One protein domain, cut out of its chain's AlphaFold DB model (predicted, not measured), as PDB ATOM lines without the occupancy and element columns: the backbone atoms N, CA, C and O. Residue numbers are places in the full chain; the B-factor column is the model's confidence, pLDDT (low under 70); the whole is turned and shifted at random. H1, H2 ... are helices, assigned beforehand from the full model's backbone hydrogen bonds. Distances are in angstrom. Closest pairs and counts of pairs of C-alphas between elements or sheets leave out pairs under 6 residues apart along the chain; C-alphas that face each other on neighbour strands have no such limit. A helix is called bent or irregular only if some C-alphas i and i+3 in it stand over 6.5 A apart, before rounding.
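Overview. This is residues 97 to 153 of the 401 residues of an uncharacterized protein of Torrubiella hemipterigena (UniProt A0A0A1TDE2). Short helices H1, H2 and H3 and the loops between them make a small compact body: H2 and H3 lie at different parts of H1, H3 near its first residue and H2 near its later residues, and the long link of residues 122 to 133 crosses from H2 to H3. After H3 the stretch of residues 142 to 153 folds back along the outside of the body, on the side where H1 ends, while residues 97 to 102 lead into H1 on the opposite side. The printed part has 57 residues with three named helices, in the order H1, H2, H3, and no named strand. The class is all helix, though under half of the residues, 25 of 57, are in named elements. The whole is compact, with a radius of gyration of the C-alphas of 10.4 A, and rounded, with spans of 29 by 23 by 18 A.

Along the chain. Begin at the first printed residue, Trp 97, with its C-alpha at (95.911, 78.944, 71.725), and read on to Asp 103. Find C-alpha 103 at (95.252, 91.655, 64.743); there H1 begins, residues 103 to 112, the longest helix with 10 residues, and it runs 14.6 A to C-alpha 112 at (81.436, 87.526, 66.830). After a tight link of two residues you come to H2, residues 115 to 121, which measures 10.0 A from its first to its last C-alpha. From there a long link of 12 residues, 122 to 133, takes you to C-alpha 134 at (96.734, 99.564, 76.142). There H3 begins, residues 134 to 141, and it ends 12.5 A away at C-alpha 141. H3 is irregular: C-alphas 135 and 138 are 8.0 A apart, where about 5 A is found in a regular helix, and its line is a rough one.

Arrangement. Start from H1 and look toward H2. The two are close but not clearly touching, with 2 pairs of C-alphas within 8 A; their closest C-alphas are those of Tyr 110 and Leu 118, 7.2 A apart. Their lines stand at a steep tilt of 49 degrees, and they run opposite ways. Now go back to the first residue of H1 and look toward H3. H1 and H3 are also close but not clearly touching, and their closest C-alphas are those of Asp 103 and Leu 139, 7.2 A apart. They run the same way at a steep tilt of 68 degrees, only just short of about perpendicular. H2 and H3 are apart. Along the backbone, you will find each O i to N i+4 pair within hydrogen-bond range in H1 and H2; in H3 0 of 4 such pairs are within range, but 3 of its 5 O i to N i+3 pairs are.

Size, cuts and confidence. The two C-alphas farthest apart are those of Lys 98 and Ala 146, 30.3 A from each other, and the first and last printed C-alphas, of Trp 97 and Ile 153, are 19.3 A apart. The printed part has no cut. Two long stretches hold no named element: residues 122 to 133, with C-alphas 6 to 10 A from the mean of the C-alphas, and residues 142 to 153, with C-alphas 10 to 14 A from it. Look in the B-factor column for the model's confidence: the mean pLDDT of the printed part is 74.9, and 15 residues are under 70, namely 97 to 98 and 141 to 153.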
ATOM      1  N   TRP A  97      95.343  77.686  72.171       53.69
ATOM      2  CA  TRP A  97      95.911  78.944  71.725       53.69
ATOM      3  C   TRP A  97      97.083  79.257  72.654       53.69
ATOM      4  O   TRP A  97      96.919  79.872  73.704       53.69
ATOM      5  N   LYS A  98      98.257  78.720  72.312       54.31
ATOM      6  CA  LYS A  98      99.501  78.941  73.052       54.31
ATOM      7  C   LYS A  98      99.970  80.384  72.899       54.31
ATOM      8  O   LYS A  98     100.561  80.922  73.828       54.31
ATOM      9  N   ASP A  99      99.605  81.002  71.778       72.88
ATOM     10  CA  ASP A  99      99.979  82.355  71.404       72.88
ATOM     11  C   ASP A  99      98.747  83.245  71.222       72.88
ATOM     12  O   ASP A  99      97.645  82.784  70.900       72.88
ATOM     13  N   VAL A 100      98.947  84.546  71.429       80.69
ATOM     14  CA  VAL A 100      97.931  85.558  71.135       80.69
ATOM     15  C   VAL A 100      97.709  85.617  69.612       80.69
ATOM     16  O   VAL A 100      98.694  85.693  68.875       80.69
ATOM     17  N   PRO A 101      96.453  85.589  69.125       82.75
ATOM     18  CA  PRO A 101      96.147  85.706  67.707       82.75
ATOM     19  C   PRO A 101      96.612  87.037  67.116       82.75
ATOM     20  O   PRO A 101      96.728  88.036  67.823       82.75
ATOM     21  N   ASP A 102      96.809  87.062  65.800       86.06
ATOM     22  CA  ASP A 102      97.097  88.300  65.079       86.06
ATOM     23  C   ASP A 102      95.920  89.295  65.096       86.06
ATOM     24  O   ASP A 102      94.769  88.958  65.379       86.06
ATOM     25  N   ASP A 103      96.211  90.546  64.747       87.00
ATOM     26  CA  ASP A 103      95.252  91.655  64.743       87.00
ATOM     27  C   ASP A 103      93.983  91.384  63.916       87.00
ATOM     28  O   ASP A 103      92.880  91.790  64.301       87.00
ATOM     29  N   ALA A 104      94.110  90.693  62.779       82.19
ATOM     30  CA  ALA A 104      92.971  90.358  61.928       82.19
ATOM     31  C   ALA A 104      92.037  89.373  62.642       82.19
ATOM     32  O   ALA A 104      90.813  89.555  62.655       82.19
ATOM     33  N   MET A 105      92.614  88.370  63.303       80.81
ATOM     34  CA  MET A 105      91.882  87.388  64.084       80.81
ATOM     35  C   MET A 105      91.250  88.002  65.334       80.81
ATOM     36  O   MET A 105      90.078  87.750  65.615       80.81
ATOM     37  N   LEU A 106      91.973  88.861  66.057       85.56
ATOM     38  CA  LEU A 106      91.442  89.565  67.228       85.56
ATOM     39  C   LEU A 106      90.217  90.419  66.860       85.56
ATOM     40  O   LEU A 106      89.209  90.405  67.573       85.56
ATOM     41  N   ASN A 107      90.255  91.112  65.718       83.25
ATOM     42  CA  ASN A 107      89.104  91.863  65.214       83.25
ATOM     43  C   ASN A 107      87.936  90.957  64.830       83.25
ATOM     44  O   ASN A 107      86.789  91.241  65.186       83.25
ATOM     45  N   LEU A 108      88.211  89.845  64.148       78.44
ATOM     46  CA  LEU A 108      87.180  88.876  63.803       78.44
ATOM     47  C   LEU A 108      86.474  88.351  65.058       78.44
ATOM     48  O   LEU A 108      85.244  88.387  65.143       78.44
ATOM     49  N   MET A 109      87.248  87.935  66.061       78.88
ATOM     50  CA  MET A 109      86.733  87.478  67.349       78.88
ATOM     51  C   MET A 109      85.895  88.563  68.034       78.88
ATOM     52  O   MET A 109      84.805  88.265  68.528       78.88
ATOM     53  N   TYR A 110      86.342  89.824  68.011       81.75
ATOM     54  CA  TYR A 110      85.626  90.947  68.623       81.75
ATOM     55  C   TYR A 110      84.204  91.133  68.069       81.75
ATOM     56  O   TYR A 110      83.281  91.417  68.839       81.75
ATOM     57  N   THR A 111      84.026  90.941  66.756       77.31
ATOM     58  CA  THR A 111      82.723  91.083  66.077       77.31
ATOM     59  C   THR A 111      81.758  89.924  66.337       77.31
ATOM     60  O   THR A 111      80.552  90.096  66.175       77.31
ATOM     61  N   GLN A 112      82.253  88.746  66.741       74.94
ATOM     62  CA  GLN A 112      81.436  87.526  66.830       74.94
ATOM     63  C   GLN A 112      81.227  87.003  68.259       74.94
ATOM     64  O   GLN A 112      80.269  86.266  68.496       74.94
ATOM     65  N   LEU A 113      82.095  87.371  69.207       75.00
ATOM     66  CA  LEU A 113      82.081  86.876  70.586       75.00
ATOM     67  C   LEU A 113      81.663  87.955  71.593       75.00
ATOM     68  O   LEU A 113      81.918  89.149  71.403       75.00
ATOM     69  N   SER A 114      81.075  87.538  72.722       76.00
ATOM     70  CA  SER A 114      80.855  88.471  73.837       76.00
ATOM     71  C   SER A 114      82.155  88.892  74.486       76.00
ATOM     72  O   SER A 114      83.138  88.155  74.525       76.00
ATOM     73  N   ASN A 115      82.092  90.055  75.122       81.38
ATOM     74  CA  ASN A 115      83.154  90.607  75.950       81.38
ATOM     75  C   ASN A 115      83.618  89.622  77.036       81.38
ATOM     76  O   ASN A 115      84.818  89.414  77.206       81.38
ATOM     77  N   LYS A 116      82.671  88.932  77.692       76.81
ATOM     78  CA  LYS A 116      82.969  87.907  78.704       76.81
ATOM     79  C   LYS A 116      83.800  86.756  78.132       76.81
ATOM     80  O   LYS A 116      84.754  86.316  78.766       76.81
ATOM     81  N   VAL A 117      83.448  86.276  76.938       75.88
ATOM     82  CA  VAL A 117      84.173  85.185  76.270       75.88
ATOM     83  C   VAL A 117      85.553  85.649  75.814       75.88
ATOM     84  O   VAL A 117      86.531  84.961  76.083       75.88
ATOM     85  N   LEU A 118      85.650  86.822  75.189       79.88
ATOM     86  CA  LEU A 118      86.918  87.395  74.726       79.88
ATOM     87  C   LEU A 118      87.933  87.517  75.866       79.88
ATOM     88  O   LEU A 118      89.043  87.002  75.762       79.88
ATOM     89  N   ASN A 119      87.523  88.111  76.989       81.75
ATOM     90  CA  ASN A 119      88.366  88.229  78.176       81.75
ATOM     91  C   ASN A 119      88.727  86.864  78.782       81.75
ATOM     92  O   ASN A 119      89.824  86.701  79.300       81.75
ATOM     93  N   SER A 120      87.828  85.877  78.727       79.62
ATOM     94  CA  SER A 120      88.134  84.528  79.214       79.62
ATOM     95  C   SER A 120      89.154  83.801  78.337       79.62
ATOM     96  O   SER A 120      89.924  83.005  78.869       79.62
ATOM     97  N   LEU A 121      89.127  84.023  77.021       76.19
ATOM     98  CA  LEU A 121      90.041  83.382  76.074       76.19
ATOM     99  C   LEU A 121      91.413  84.060  76.083       76.19
ATOM    100  O   LEU A 121      92.425  83.378  76.190       76.19
ATOM    101  N   PHE A 122      91.447  85.393  76.028       84.25
ATOM    102  CA  PHE A 122      92.690  86.163  76.025       84.25
ATOM    103  C   PHE A 122      92.592  87.366  76.972       84.25
ATOM    104  O   PHE A 122      92.440  88.514  76.535       84.25
ATOM    105  N   PRO A 123      92.722  87.135  78.292       85.94
ATOM    106  CA  PRO A 123      92.669  88.203  79.291       85.94
ATOM    107  C   PRO A 123      93.828  89.199  79.156       85.94
ATOM    108  O   PRO A 123      93.779  90.282  79.731       85.94
ATOM    109  N   SER A 124      94.894  88.863  78.426       88.38
ATOM    110  CA  SER A 124      95.996  89.778  78.098       88.38
ATOM    111  C   SER A 124      95.636  90.795  77.008       88.38
ATOM    112  O   SER A 124      96.266  91.850  76.946       88.38
ATOM    113  N   VAL A 125      94.618  90.518  76.188       88.19
ATOM    114  CA  VAL A 125      94.205  91.360  75.055       88.19
ATOM    115  C   VAL A 125      93.002  92.225  75.415       88.19
ATOM    116  O   VAL A 125      93.004  93.432  75.158       88.19
ATOM    117  N   TRP A 126      91.984  91.626  76.034       86.75
ATOM    118  CA  TRP A 126      90.721  92.292  76.348       86.75
ATOM    119  C   TRP A 126      90.563  92.556  77.844       86.75
ATOM    120  O   TRP A 126      91.079  91.831  78.690       86.75
ATOM    121  N   THR A 127      89.837  93.618  78.176       85.12
ATOM    122  CA  THR A 127      89.291  93.835  79.518       85.12
ATOM    123  C   THR A 127      88.003  93.021  79.693       85.12
ATOM    124  O   THR A 127      87.391  92.624  78.697       85.12
ATOM    125  N   PRO A 128      87.508  92.828  80.930       81.50
ATOM    126  CA  PRO A 128      86.210  92.186  81.168       81.50
ATOM    127  C   PRO A 128      85.043  92.846  80.415       81.50
ATOM    128  O   PRO A 128      84.099  92.169  80.011       81.50
ATOM    129  N   ASN A 129      85.150  94.153  80.152       81.56
ATOM    130  CA  ASN A 129      84.162  94.938  79.410       81.56
ATOM    131  C   ASN A 129      84.360  94.865  77.883       81.56
ATOM    132  O   ASN A 129      83.646  95.532  77.142       81.56
ATOM    133  N   GLY A 130      85.321  94.072  77.397       76.19
ATOM    134  CA  GLY A 130      85.596  93.855  75.975       76.19
ATOM    135  C   GLY A 130      86.419  94.946  75.298       76.19
ATOM    136  O   GLY A 130      86.630  94.882  74.088       76.19
ATOM    137  N   ALA A 131      86.918  95.935  76.040       83.81
ATOM    138  CA  ALA A 131      87.843  96.920  75.488       83.81
ATOM    139  C   ALA A 131      89.227  96.285  75.273       83.81
ATOM    140  O   ALA A 131      89.654  95.456  76.072       83.81
ATOM    141  N   PHE A 132      89.945  96.688  74.223       86.06
ATOM    142  CA  PHE A 132      91.352  96.308  74.069       86.06
ATOM    143  C   PHE A 132      92.189  96.971  75.163       86.06
ATOM    144  O   PHE A 132      91.980  98.148  75.471       86.06
ATOM    145  N   LYS A 133      93.139  96.232  75.733       88.19
ATOM    146  CA  LYS A 133      94.139  96.780  76.657       88.19
ATOM    147  C   LYS A 133      95.120  97.697  75.920       88.19
ATOM    148  O   LYS A 133      95.196  97.673  74.696       88.19
ATOM    149  N   ALA A 134      95.874  98.501  76.674       85.50
ATOM    150  CA  ALA A 134      96.734  99.564  76.142       85.50
ATOM    151  C   ALA A 134      97.694  99.096  75.031       85.50
ATOM    152  O   ALA A 134      97.868  99.799  74.042       85.50
ATOM    153  N   THR A 135      98.248  97.887  75.149       86.75
ATOM    154  CA  THR A 135      99.147  97.282  74.151       86.75
ATOM    155  C   THR A 135      98.479  97.024  72.792       86.75
ATOM    156  O   THR A 135      99.169  96.936  71.788       86.75
ATOM    157  N   TYR A 136      97.146  96.944  72.748       86.75
ATOM    158  CA  TYR A 136      96.342  96.690  71.545       86.75
ATOM    159  C   TYR A 136      95.481  97.906  71.171       86.75
ATOM    160  O   TYR A 136      94.422  97.777  70.551       86.75
ATOM    161  N   LYS A 137      95.889  99.110  71.598       79.81
ATOM    162  CA  LYS A 137      95.122 100.342  71.374       79.81
ATOM    163  C   LYS A 137      94.954 100.661  69.885       79.81
ATOM    164  O   LYS A 137      93.910 101.181  69.515       79.81
ATOM    165  N   HIS A 138      95.903 100.273  69.033       83.19
ATOM    166  CA  HIS A 138      95.813 100.431  67.573       83.19
ATOM    167  C   HIS A 138      94.605  99.704  66.959       83.19
ATOM    168  O   HIS A 138      94.081 100.131  65.935       83.19
ATOM    169  N   LEU A 139      94.096  98.655  67.612       79.88
ATOM    170  CA  LEU A 139      92.874  97.958  67.197       79.88
ATOM    171  C   LEU A 139      91.591  98.655  67.663       79.88
ATOM    172  O   LEU A 139      90.490  98.252  67.281       79.88
ATOM    173  N   GLN A 140      91.692  99.691  68.505       72.44
ATOM    174  CA  GLN A 140      90.521 100.434  68.962       72.44
ATOM    175  C   GLN A 140      89.915 101.334  67.887       72.44
ATOM    176  O   GLN A 140      88.717 101.608  67.959       72.44
ATOM    177  N   GLU A 141      90.710 101.736  66.901       69.50
ATOM    178  CA  GLU A 141      90.363 102.719  65.869       69.50
ATOM    179  C   GLU A 141      89.726 102.083  64.617       69.50
ATOM    180  O   GLU A 141      89.413 102.776  63.653       69.50
ATOM    181  N   MET A 142      89.494 100.761  64.613       64.25
ATOM    182  CA  MET A 142      88.959 100.068  63.437       64.25
ATOM    183  C   MET A 142      87.440 100.283  63.216       64.25
ATOM    184  O   MET A 142      86.661 100.202  64.174       64.25
ATOM    185  N   PRO A 143      86.979 100.454  61.954       54.84
ATOM    186  CA  PRO A 143      85.592 100.822  61.615       54.84
ATOM    187  C   PRO A 143      84.508  99.820  62.044       54.84
ATOM    188  O   PRO A 143      83.356 100.194  62.258       54.84
ATOM    189  N   SER A 144      84.854  98.540  62.200       57.22
ATOM    190  CA  SER A 144      83.924  97.439  62.513       57.22
ATOM    191  C   SER A 144      83.272  97.526  63.906       57.22
ATOM    192  O   SER A 144      82.448  96.684  64.265       57.22
ATOM    193  N   ARG A 145      83.619  98.544  64.704       59.34
ATOM    194  CA  ARG A 145      83.220  98.700  66.111       59.34
ATOM    195  C   ARG A 145      81.912  99.448  66.347       59.34
ATOM    196  O   ARG A 145      81.341  99.291  67.424       59.34
ATOM    197  N   ALA A 146      81.414 100.205  65.369       51.03
ATOM    198  CA  ALA A 146      80.229 101.054  65.538       51.03
ATOM    199  C   ALA A 146      78.930 100.273  65.833       51.03
ATOM    200  O   ALA A 146      77.934 100.860  66.249       51.03
ATOM    201  N   VAL A 147      78.921  98.948  65.643       53.09
ATOM    202  CA  VAL A 147      77.698  98.132  65.706       53.09
ATOM    203  C   VAL A 147      77.915  96.839  66.498       53.09
ATOM    204  O   VAL A 147      77.474  95.768  66.084       53.09
ATOM    205  N   LYS A 148      78.567  96.887  67.670       58.66
ATOM    206  CA  LYS A 148      78.488  95.738  68.589       58.66
ATOM    207  C   LYS A 148      77.134  95.742  69.303       58.66
ATOM    208  O   LYS A 148      77.014  96.164  70.448       58.66
ATOM    209  N   LYS A 149      76.092  95.273  68.612       49.69
ATOM    210  CA  LYS A 149      74.848  94.849  69.269       49.69
ATOM    211  C   LYS A 149      75.150  93.514  69.931       49.69
ATOM    212  O   LYS A 149      75.538  92.580  69.236       49.69
ATOM    213  N   ASP A 150      75.022  93.448  71.250       49.47
ATOM    214  CA  ASP A 150      75.381  92.281  72.059       49.47
ATOM    215  C   ASP A 150      74.479  91.082  71.693       49.47
ATOM    216  O   ASP A 150      73.427  90.831  72.277       49.47
ATOM    217  N   LYS A 151      74.840  90.376  70.620       53.50
ATOM    218  CA  LYS A 151      74.247  89.110  70.187       53.50
ATOM    219  C   LYS A 151      75.345  88.062  70.223       53.50
ATOM    220  O   LYS A 151      75.974  87.711  69.231       53.50
ATOM    221  N   THR A 152      75.573  87.628  71.446       58.19
ATOM    222  CA  THR A 152      76.577  86.674  71.884       58.19
ATOM    223  C   THR A 152      76.213  85.261  71.447       58.19
ATOM    224  O   THR A 152      75.113  84.801  71.752       58.19
ATOM    225  N   ILE A 153      77.138  84.532  70.813       58.22
ATOM    226  CA  ILE A 153      77.043  83.065  70.777       58.22
ATOM    227  C   ILE A 153      77.108  82.592  72.244       58.22
ATOM    228  O   ILE A 153      78.112  82.856  72.914       58.22
TER     229      ILE A 153